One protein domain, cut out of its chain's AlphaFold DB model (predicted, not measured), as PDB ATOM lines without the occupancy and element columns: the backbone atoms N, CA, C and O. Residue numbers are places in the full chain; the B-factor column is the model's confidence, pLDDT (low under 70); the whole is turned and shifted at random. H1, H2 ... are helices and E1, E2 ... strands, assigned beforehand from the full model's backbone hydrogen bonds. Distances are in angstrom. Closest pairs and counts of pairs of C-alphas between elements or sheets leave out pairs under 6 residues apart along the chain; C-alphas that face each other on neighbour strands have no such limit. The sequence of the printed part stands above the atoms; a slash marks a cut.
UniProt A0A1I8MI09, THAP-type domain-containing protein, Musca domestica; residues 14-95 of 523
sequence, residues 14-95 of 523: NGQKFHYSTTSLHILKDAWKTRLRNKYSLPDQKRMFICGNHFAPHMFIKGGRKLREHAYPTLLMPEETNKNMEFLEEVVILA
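Overview. This is residues 14 to 95 of the 523 residues of the protein "THAP-type domain-containing protein" of Musca domestica (UniProt A0A1I8MI09). Little regular structure: a body mostly of loops holds the two-strand antiparallel sheet E1 - E2 and helix H1, and from it residues 78 to 95, with H2, stick out as an arm. The printed part has 82 residues, 32 of them in named elements, mostly helix, in the order E1, H1, E2, H2. It is loose, with a radius of gyration of the C-alphas of 16.3 A, spanning 51 by 32 by 27 A.

Along the chain. Find C-alpha 25 at (8.643, 28.558, 103.813), where E1, residues 25 to 27, begins; E2 is residues 49 to 51. H1, residues 30 to 40, is 15.1 A long. H2, residues 81 to 95, runs 19.9 A to C-alpha 95 at (51.044, 15.465, 110.925).

Arrangement. Look between E1 and E2, antiparallel at 144 degrees: N 26 and O 50 are within hydrogen-bond range at 2.9 A. H2 is apart from E1 and H1, with no C-alpha within 8 A. Every O i to N i+4 pair is within range in H2, 6 of 7 in H1.

Size, cuts and confidence. The C-alphas farthest apart, Lys 46 and Ala 95, are 52.3 A apart. The printed part has no cut; E2 to H2 is a long link of 29 residues. Check pLDDT, under 70 at residues 18 to 22, 76 to 91 and 94 to 95.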
ATOM      1  N   ASN A  14      15.569  20.696 101.439       83.75
ATOM      2  CA  ASN A  14      14.170  21.128 101.502       83.75
ATOM      3  C   ASN A  14      13.588  21.633 100.166       83.75
ATOM      4  O   ASN A  14      12.384  21.857 100.065       83.75
ATOM      5  N   GLY A  15      14.432  21.896  99.167       79.38
ATOM      6  CA  GLY A  15      14.027  22.252  97.808       79.38
ATOM      7  C   GLY A  15      13.825  21.026  96.919       79.38
ATOM      8  O   GLY A  15      12.974  21.059  96.035       79.38
ATOM      9  N   GLN A  16      14.563  19.942  97.179       76.81
ATOM     10  CA  GLN A  16      14.499  18.702  96.397       76.81
ATOM     11  C   GLN A  16      13.327  17.806  96.806       76.81
ATOM     12  O   GLN A  16      12.683  17.187  95.958       76.81
ATOM     13  N   LYS A  17      13.033  17.729  98.108       74.25
ATOM     14  CA  LYS A  17      11.920  16.925  98.624       74.25
ATOM     15  C   LYS A  17      10.671  17.796  98.733       74.25
ATOM     16  O   LYS A  17      10.727  18.939  99.176       74.25
ATOM     17  N   PHE A  18       9.514  17.259  98.347       65.88
ATOM     18  CA  PHE A  18       8.232  17.915  98.608       65.88
ATOM     19  C   PHE A  18       7.995  17.925 100.122       65.88
ATOM     20  O   PHE A  18       7.470  16.964 100.680       65.88
ATOM     21  N   HIS A  19       8.426  18.982 100.811       55.19
ATOM     22  CA  HIS A  19       8.191  19.100 102.245       55.19
ATOM     23  C   HIS A  19       6.720  19.409 102.497       55.19
ATOM     24  O   HIS A  19       6.222  20.483 102.159       55.19
ATOM     25  N   TYR A  20       6.032  18.450 103.114       55.03
ATOM     26  CA  TYR A  20       4.634  18.591 103.498       55.03
ATOM     27  C   TYR A  20       4.422  19.123 104.921       55.03
ATOM     28  O   TYR A  20       3.279  19.463 105.214       55.03
ATOM     29  N   SER A  21       5.423  19.232 105.817       56.44
ATOM     30  CA  SER A  21       5.038  19.504 107.220       56.44
ATOM     31  C   SER A  21       5.952  20.262 108.186       56.44
ATOM     32  O   SER A  21       5.397  20.797 109.142       56.44
ATOM     33  N   THR A  22       7.273  20.388 108.020       66.75
ATOM     34  CA  THR A  22       8.095  20.903 109.146       66.75
ATOM     35  C   THR A  22       8.762  22.252 108.913       66.75
ATOM     36  O   THR A  22       8.786  23.084 109.820       66.75
ATOM     37  N   THR A  23       9.263  22.525 107.713       78.81
ATOM     38  CA  THR A  23      10.039  23.741 107.452       78.81
ATOM     39  C   THR A  23       9.137  24.904 107.050       78.81
ATOM     40  O   THR A  23       8.423  24.854 106.048       78.81
ATOM     41  N   SER A  24       9.183  26.002 107.809       89.81
ATOM     42  CA  SER A  24       8.510  27.246 107.422       89.81
ATOM     43  C   SER A  24       9.101  27.761 106.105       89.81
ATOM     44  O   SER A  24      10.306  28.007 106.038       89.81
ATOM     45  N   LEU A  25       8.269  27.919 105.075       92.31
ATOM     46  CA  LEU A  25       8.643  28.558 103.813       92.31
ATOM     47  C   LEU A  25       8.281  30.039 103.861       92.31
ATOM     48  O   LEU A  25       7.128  30.395 104.117       92.31
ATOM     49  N   HIS A  26       9.255  30.888 103.561       93.75
ATOM     50  CA  HIS A  26       9.115  32.341 103.577       93.75
ATOM     51  C   HIS A  26       9.172  32.885 102.158       93.75
ATOM     52  O   HIS A  26       9.964  32.415 101.343       93.75
ATOM     53  N   ILE A  27       8.315  33.861 101.851       94.50
ATOM     54  CA  ILE A  27       8.355  34.557 100.562       94.50
ATOM     55  C   ILE A  27       9.631  35.390 100.521       94.50
ATOM     56  O   ILE A  27       9.950  36.103 101.473       94.50
ATOM     57  N   LEU A  28      10.354  35.287  99.414       93.50
ATOM     58  CA  LEU A  28      11.595  36.009  99.226       93.50
ATOM     59  C   LEU A  28      11.312  37.507  99.039       93.50
ATOM     60  O   LEU A  28      10.678  37.899  98.057       93.50
ATOM     61  N   LYS A  29      11.775  38.330  99.989       94.12
ATOM     62  CA  LYS A  29      11.728  39.795  99.888       94.12
ATOM     63  C   LYS A  29      12.641  40.275  98.757       94.12
ATOM     64  O   LYS A  29      13.668  39.646  98.498       94.12
ATOM     65  N   ASP A  30      12.316  41.405  98.131       92.06
ATOM     66  CA  ASP A  30      13.092  41.932  96.997       92.06
ATOM     67  C   ASP A  30      14.552  42.231  97.368       92.06
ATOM     68  O   ASP A  30      15.459  41.855  96.631       92.06
ATOM     69  N   ALA A  31      14.796  42.727  98.585       90.69
ATOM     70  CA  ALA A  31      16.148  42.916  99.117       90.69
ATOM     71  C   ALA A  31      16.985  41.619  99.144       90.69
ATOM     72  O   ALA A  31      18.201  41.646  98.960       90.69
ATOM     73  N   TRP A  32      16.354  40.460  99.361       93.31
ATOM     74  CA  TRP A  32      17.048  39.170  99.347       93.31
ATOM     75  C   TRP A  32      17.219  38.627  97.927       93.31
ATOM     76  O   TRP A  32      18.204  37.934  97.667       93.31
ATOM     77  N   LYS A  33      16.290  38.940  97.008       92.56
ATOM     78  CA  LYS A  33      16.343  38.496  95.605       92.56
ATOM     79  C   LYS A  33      17.632  38.936  94.933       92.56
ATOM     80  O   LYS A  33      18.283  38.091  94.333       92.56
ATOM     81  N   THR A  34      18.027  40.200  95.078       89.81
ATOM     82  CA  THR A  34      19.250  40.728  94.452       89.81
ATOM     83  C   THR A  34      20.490  39.977  94.932       89.81
ATOM     84  O   THR A  34      21.271  39.475  94.129       89.81
ATOM     85  N   ARG A  35      20.631  39.794  96.252       89.12
ATOM     86  CA  ARG A  35      21.783  39.088  96.833       89.12
ATOM     87  C   ARG A  35      21.835  37.615  96.423       89.12
ATOM     88  O   ARG A  35      22.904  37.090  96.128       89.12
ATOM     89  N   LEU A  36      20.685  36.946  96.402       90.62
ATOM     90  CA  LEU A  36      20.586  35.542  96.007       90.62
ATOM     91  C   LEU A  36      20.771  35.333  94.504       90.62
ATOM     92  O   LEU A  36      21.361  34.331  94.112       90.62
ATOM     93  N   ARG A  37      20.304  36.269  93.674       90.88
ATOM     94  CA  ARG A  37      20.514  36.256  92.223       90.88
ATOM     95  C   ARG A  37      21.996  36.355  91.901       90.88
ATOM     96  O   ARG A  37      22.486  35.536  91.140       90.88
ATOM     97  N   ASN A  38      22.708  37.268  92.556       88.19
ATOM     98  CA  ASN A  38      24.145  37.427  92.343       88.19
ATOM     99  C   ASN A  38      24.939  36.198  92.814       88.19
ATOM    100  O   ASN A  38      25.936  35.852  92.195       88.19
ATOM    101  N   LYS A  39      24.501  35.522  93.889       90.25
ATOM    102  CA  LYS A  39      25.214  34.353  94.436       90.25
ATOM    103  C   LYS A  39      24.912  33.040  93.701       90.25
ATOM    104  O   LYS A  39      25.804  32.215  93.564       90.25
ATOM    105  N   TYR A  40      23.666  32.817  93.286       91.19
ATOM    106  CA  TYR A  40      23.202  31.516  92.779       91.19
ATOM    107  C   TYR A  40      22.616  31.568  91.364       91.19
ATOM    108  O   TYR A  40      22.040  30.579  90.914       91.19
ATOM    109  N   SER A  41      22.689  32.714  90.681       91.00
ATOM    110  CA  SER A  41      22.104  32.920  89.348       91.00
ATOM    111  C   SER A  41      20.614  32.558  89.280       91.00
ATOM    112  O   SER A  41      20.138  31.976  88.306       91.00
ATOM    113  N   LEU A  42      19.860  32.873  90.345       89.12
ATOM    114  CA  LEU A  42      18.442  32.515  90.431       89.12
ATOM    115  C   LEU A  42      17.609  33.215  89.346       89.12
ATOM    116  O   LEU A  42      17.784  34.418  89.130       89.12
ATOM    117  N   PRO A  43      16.643  32.513  88.723       87.19
ATOM    118  CA  PRO A  43      15.773  33.109  87.717       87.19
ATOM    119  C   PRO A  43      14.881  34.200  88.321       87.19
ATOM    120  O   PRO A  43      14.473  34.129  89.486       87.19
ATOM    121  N   ASP A  44      14.516  35.193  87.507       86.88
ATOM    122  CA  ASP A  44      13.629  36.283  87.919       86.88
ATOM    123  C   ASP A  44      12.161  35.835  87.980       86.88
ATOM    124  O   ASP A  44      11.337  36.118  87.109       86.88
ATOM    125  N   GLN A  45      11.829  35.051  89.003       87.25
ATOM    126  CA  GLN A  45      10.466  34.593  89.237       87.25
ATOM    127  C   GLN A  45       9.766  35.476  90.272       87.25
ATOM    128  O   GLN A  45      10.272  35.712  91.372       87.25
ATOM    129  N   LYS A  46       8.525  35.889  89.962       81.19
ATOM    130  CA  LYS A  46       7.697  36.748  90.834       81.19
ATOM    131  C   LYS A  46       7.530  36.197  92.255       81.19
ATOM    132  O   LYS A  46       7.347  36.973  93.190       81.19
ATOM    133  N   ARG A  47       7.554  34.870  92.433       85.31
ATOM    134  CA  ARG A  47       7.338  34.207  93.728       85.31
ATOM    135  C   ARG A  47       8.359  33.099  93.954       85.31
ATOM    136  O   ARG A  47       8.124  31.955  93.583       85.31
ATOM    137  N   MET A  48       9.457  33.458  94.606       91.56
ATOM    138  CA  MET A  48      10.432  32.510  95.140       91.56
ATOM    139  C   MET A  48      10.204  32.318  96.641       91.56
ATOM    140  O   MET A  48       9.794  33.251  97.339       91.56
ATOM    141  N   PHE A  49      10.453  31.106  97.128       94.38
ATOM    142  CA  PHE A  49      10.355  30.769  98.544       94.38
ATOM    143  C   PHE A  49      11.714  30.326  99.064       94.38
ATOM    144  O   PHE A  49      12.463  29.665  98.356       94.38
ATOM    145  N   ILE A  50      12.008  30.643 100.318       94.31
ATOM    146  CA  ILE A  50      13.213  30.200 101.014       94.31
ATOM    147  C   ILE A  50      12.809  29.487 102.305       94.31
ATOM    148  O   ILE A  50      11.913  29.939 103.025       94.31
ATOM    149  N   CYS A  51      13.408  28.329 102.577       94.06
ATOM    150  CA  CYS A  51      13.095  27.573 103.786       94.06
ATOM    151  C   CYS A  51      13.748  28.197 105.028       94.06
ATOM    152  O   CYS A  51      14.775  28.873 104.941       94.06
ATOM    153  N   GLY A  52      13.147  27.955 106.196       93.62
ATOM    154  CA  GLY A  52      13.618  28.480 107.479       93.62
ATOM    155  C   GLY A  52      15.052  28.078 107.844       93.62
ATOM    156  O   GLY A  52      15.706  28.818 108.567       93.62
ATOM    157  N   ASN A  53      15.572  26.974 107.296       93.12
ATOM    158  CA  ASN A  53      16.929  26.494 107.585       93.12
ATOM    159  C   ASN A  53      18.025  27.445 107.081       93.12
ATOM    160  O   ASN A  53      19.149  27.379 107.558       93.12
ATOM    161  N   HIS A  54      17.711  28.351 106.150       94.31
ATOM    162  CA  HIS A  54      18.666  29.353 105.669       94.31
ATOM    163  C   HIS A  54      18.699  30.624 106.521       94.31
ATOM    164  O   HIS A  54      19.288  31.616 106.099       94.31
ATOM    165  N   PHE A  55      18.048  30.629 107.683       94.38
ATOM    166  CA  PHE A  55      18.055  31.744 108.621       94.38
ATOM    167  C   PHE A  55      18.626  31.275 109.951       94.38
ATOM    168  O   PHE A  55      18.283  30.199 110.441       94.38
ATOM    169  N   ALA A  56      19.457  32.105 110.577       93.06
ATOM    170  CA  ALA A  56      19.900  31.826 111.933       93.06
ATOM    171  C   ALA A  56      18.699  31.787 112.902       93.06
ATOM    172  O   ALA A  56      17.772  32.588 112.755       93.06
ATOM    173  N   PRO A  57      18.723  30.939 113.948       93.12
ATOM    174  CA  PRO A  57      17.614  30.817 114.898       93.12
ATOM    175  C   PRO A  57      17.169  32.144 115.537       93.12
ATOM    176  O   PRO A  57      15.980  32.357 115.770       93.12
ATOM    177  N   HIS A  58      18.097  33.081 115.770       94.62
ATOM    178  CA  HIS A  58      17.787  34.389 116.359       94.62
ATOM    179  C   HIS A  58      16.999  35.328 115.421       94.62
ATOM    180  O   HIS A  58      16.414  36.307 115.892       94.62
ATOM    181  N   MET A  59      16.929  35.017 114.121       96.31
ATOM    182  CA  MET A  59      16.143  35.760 113.126       96.31
ATOM    183  C   MET A  59      14.644  35.480 113.208       96.31
ATOM    184  O   MET A  59      13.849  36.200 112.602       96.31
ATOM    185  N   PHE A  60      14.236  34.463 113.964       95.69
ATOM    186  CA  PHE A  60      12.833  34.163 114.205       95.69
ATOM    187  C   PHE A  60      12.312  34.942 115.422       95.69
ATOM    188  O   PHE A  60      13.017  35.183 116.407       95.69
ATOM    189  N   ILE A  61      11.050  35.364 115.355       95.50
ATOM    190  CA  ILE A  61      10.311  35.905 116.501       95.50
ATOM    191  C   ILE A  61      10.096  34.763 117.511       95.50
ATOM    192  O   ILE A  61       9.930  33.606 117.108       95.50
ATOM    193  N   LYS A  62      10.090  35.065 118.822       91.25
ATOM    194  CA  LYS A  62       9.780  34.082 119.881       91.25
ATOM    195  C   LYS A  62       8.506  33.305 119.502       91.25
ATOM    196  O   LYS A  62       7.463  33.914 119.288       91.25
ATOM    197  N   GLY A  63       8.610  31.979 119.364       86.00
ATOM    198  CA  GLY A  63       7.545  31.119 118.815       86.00
ATOM    199  C   GLY A  63       7.811  30.556 117.406       86.00
ATOM    200  O   GLY A  63       6.989  29.808 116.883       86.00
ATOM    201  N   GLY A  64       8.952  30.883 116.788       81.25
ATOM    202  CA  GLY A  64       9.637  30.039 115.794       81.25
ATOM    203  C   GLY A  64       9.052  29.968 114.378       81.25
ATOM    204  O   GLY A  64       9.623  29.289 113.535       81.25
ATOM    205  N   ARG A  65       7.937  30.648 114.077       88.62
ATOM    206  CA  ARG A  65       7.303  30.569 112.739       88.62
ATOM    207  C   ARG A  65       7.410  31.826 111.886       88.62
ATOM    208  O   ARG A  65       7.285  31.732 110.670       88.62
ATOM    209  N   LYS A  66       7.602  32.996 112.496       94.75
ATOM    210  CA  LYS A  66       7.690  34.279 111.785       94.75
ATOM    211  C   LYS A  66       9.117  34.800 111.838       94.75
ATOM    212  O   LYS A  66       9.725  34.796 112.907       94.75
ATOM    213  N   LEU A  67       9.623  35.258 110.700       96.06
ATOM    214  CA  LEU A  67      10.884  35.987 110.632       96.06
ATOM    215  C   LEU A  67      10.705  37.401 111.191       96.06
ATOM    216  O   LEU A  67       9.635  37.999 111.057       96.06
ATOM    217  N   ARG A  68      11.758  37.928 111.813       95.56
ATOM    218  CA  ARG A  68      11.863  39.346 112.169       95.56
ATOM    219  C   ARG A  68      11.897  40.203 110.902       95.56
ATOM    220  O   ARG A  68      12.252  39.733 109.823       95.56
ATOM    221  N   GLU A  69      11.556  41.478 111.038       94.44
ATOM    222  CA  GLU A  69      11.519  42.419 109.917       94.44
ATOM    223  C   GLU A  69      12.872  42.535 109.202       94.44
ATOM    224  O   GLU A  69      12.938  42.377 107.979       94.44
ATOM    225  N   HIS A  70      13.945  42.665 109.985       94.25
ATOM    226  CA  HIS A  70      15.333  42.742 109.521       94.25
ATOM    227  C   HIS A  70      16.022  41.376 109.417       94.25
ATOM    228  O   HIS A  70      17.248  41.303 109.368       94.25
ATOM    229  N   ALA A  71      15.259  40.277 109.422       95.25
ATOM    230  CA  ALA A  71      15.843  38.970 109.172       95.25
ATOM    231  C   ALA A  71      16.518  38.967 107.797       95.25
ATOM    232  O   ALA A  71      15.954  39.444 106.811       95.25
ATOM    233  N   TYR A  72      17.709  38.397 107.725       94.75
ATOM    234  CA  TYR A  72      18.379  38.104 106.468       94.75
ATOM    235  C   TYR A  72      18.720  36.615 106.445       94.75
ATOM    236  O   TYR A  72      19.051  36.048 107.493       94.75
ATOM    237  N   PRO A  73      18.607  35.950 105.283       94.69
ATOM    238  CA  PRO A  73      19.077  34.586 105.173       94.69
ATOM    239  C   PRO A  73      20.585  34.587 105.409       94.69
ATOM    240  O   PRO A  73      21.317  35.356 104.785       94.69
ATOM    241  N   THR A  74      21.054  33.752 106.331       89.75
ATOM    242  CA  THR A  74      22.475  33.656 106.668       89.75
ATOM    243  C   THR A  74      23.295  33.057 105.535       89.75
ATOM    244  O   THR A  74      24.508  33.211 105.542       89.75
ATOM    245  N   LEU A  75      22.658  32.414 104.546       77.12
ATOM    246  CA  LEU A  75      23.308  31.773 103.392       77.12
ATOM    247  C   LEU A  75      24.481  30.863 103.763       77.12
ATOM    248  O   LEU A  75      25.286  30.555 102.883       77.12
ATOM    249  N   LEU A  76      24.523  30.416 105.025       65.12
ATOM    250  CA  LEU A  76      25.248  29.247 105.491       65.12
ATOM    251  C   LEU A  76      24.585  28.058 104.800       65.12
ATOM    252  O   LEU A  76      23.773  27.329 105.361       65.12
ATOM    253  N   MET A  77      24.845  27.953 103.504       54.56
ATOM    254  CA  MET A  77      24.966  26.654 102.895       54.56
ATOM    255  C   MET A  77      26.067  25.964 103.695       54.56
ATOM    256  O   MET A  77      27.053  26.639 104.011       54.56
ATOM    257  N   PRO A  78      25.927  24.682 104.055       54.72
ATOM    258  CA  PRO A  78      27.118  23.893 104.279       54.72
ATOM    259  C   PRO A  78      27.905  24.048 102.981       54.72
ATOM    260  O   PRO A  78      27.519  23.530 101.933       54.72
ATOM    261  N   GLU A  79      28.916  24.910 103.009       50.31
ATOM    262  CA  GLU A  79      29.955  24.861 102.012       50.31
ATOM    263  C   GLU A  79      30.398  23.396 101.996       50.31
ATOM    264  O   GLU A  79      30.408  22.707 103.022       50.31
ATOM    265  N   GLU A  80      30.745  22.877 100.828       50.59
ATOM    266  CA  GLU A  80      31.316  21.533 100.710       50.59
ATOM    267  C   GLU A  80      32.587  21.362 101.585       50.59
ATOM    268  O   GLU A  80      33.118  20.261 101.709       50.59
ATOM    269  N   THR A  81      33.012  22.425 102.282       46.66
ATOM    270  CA  THR A  81      33.967  22.469 103.385       46.66
ATOM    271  C   THR A  81      33.712  21.485 104.513       46.66
ATOM    272  O   THR A  81      34.690  21.143 105.149       46.66
ATOM    273  N   ASN A  82      32.514  20.939 104.755       46.91
ATOM    274  CA  ASN A  82      32.424  19.858 105.754       46.91
ATOM    275  C   ASN A  82      33.102  18.559 105.291       46.91
ATOM    276  O   ASN A  82      33.627  17.841 106.128       46.91
ATOM    277  N   LYS A  83      33.181  18.290 103.981       52.19
ATOM    278  CA  LYS A  83      33.979  17.156 103.479       52.19
ATOM    279  C   LYS A  83      35.475  17.475 103.452       52.19
ATOM    280  O   LYS A  83      36.290  16.588 103.652       52.19
ATOM    281  N   ASN A  84      35.836  18.744 103.249       47.88
ATOM    282  CA  ASN A  84      37.239  19.169 103.259       47.88
ATOM    283  C   ASN A  84      37.780  19.436 104.675       47.88
ATOM    284  O   ASN A  84      38.986  19.367 104.865       47.88
ATOM    285  N   MET A  85      36.928  19.734 105.661       51.66
ATOM    286  CA  MET A  85      37.315  19.844 107.069       51.66
ATOM    287  C   MET A  85      37.488  18.471 107.698       51.66
ATOM    288  O   MET A  85      38.451  18.308 108.421       51.66
ATOM    289  N   GLU A  86      36.652  17.485 107.359       59.88
ATOM    290  CA  GLU A  86      36.877  16.090 107.770       59.88
ATOM    291  C   GLU A  86      38.209  15.565 107.190       59.88
ATOM    292  O   GLU A  86      38.995  14.951 107.901       59.88
ATOM    293  N   PHE A  87      38.545  15.944 105.945       58.84
ATOM    294  CA  PHE A  87      39.862  15.674 105.349       58.84
ATOM    295  C   PHE A  87      41.011  16.460 106.010       58.84
ATOM    296  O   PHE A  87      42.102  15.928 106.173       58.84
ATOM    297  N   LEU A  88      40.807  17.724 106.398       59.03
ATOM    298  CA  LEU A  88      41.835  18.516 107.091       59.03
ATOM    299  C   LEU A  88      42.056  18.050 108.534       59.03
ATOM    300  O   LEU A  88      43.189  18.097 108.994       59.03
ATOM    301  N   GLU A  89      41.023  17.583 109.235       66.69
ATOM    302  CA  GLU A  89      41.155  16.960 110.556       66.69
ATOM    303  C   GLU A  89      41.945  15.649 110.449       66.69
ATOM    304  O   GLU A  89      42.858  15.424 111.237       66.69
ATOM    305  N   GLU A  90      41.693  14.844 109.412       66.25
ATOM    306  CA  GLU A  90      42.469  13.629 109.129       66.25
ATOM    307  C   GLU A  90      43.935  13.937 108.750       66.25
ATOM    308  O   GLU A  90      44.851  13.263 109.216       66.25
ATOM    309  N   VAL A  91      44.192  15.001 107.978       66.25
ATOM    310  CA  VAL A  91      45.560  15.443 107.637       66.25
ATOM    311  C   VAL A  91      46.302  16.029 108.842       66.25
ATOM    312  O   VAL A  91      47.511  15.840 108.953       66.25
ATOM    313  N   VAL A  92      45.610  16.720 109.753       70.94
ATOM    314  CA  VAL A  92      46.217  17.251 110.986       70.94
ATOM    315  C   VAL A  92      46.564  16.117 111.955       70.94
ATOM    316  O   VAL A  92      47.642  16.155 112.538       70.94
ATOM    317  N   ILE A  93      45.739  15.069 112.052       71.81
ATOM    318  CA  ILE A  93      46.049  13.884 112.875       71.81
ATOM    319  C   ILE A  93      47.285  13.134 112.343       71.81
ATOM    320  O   ILE A  93      48.077  12.637 113.132       71.81
ATOM    321  N   LEU A  94      47.504  13.094 111.023       65.56
ATOM    322  CA  LEU A  94      48.689  12.451 110.432       65.56
ATOM    323  C   LEU A  94      49.978  13.284 110.535       65.56
ATOM    324  O   LEU A  94      51.066  12.741 110.343       65.56
ATOM    325  N   ALA A  95      49.880  14.589 110.793       62.28
ATOM    326  CA  ALA A  95      51.044  15.465 110.925       62.28
ATOM    327  C   ALA A  95      51.660  15.435 112.335       62.28
ATOM    328  O   ALA A  95      52.853  15.699 112.464       62.28
TER     329      ALA A  95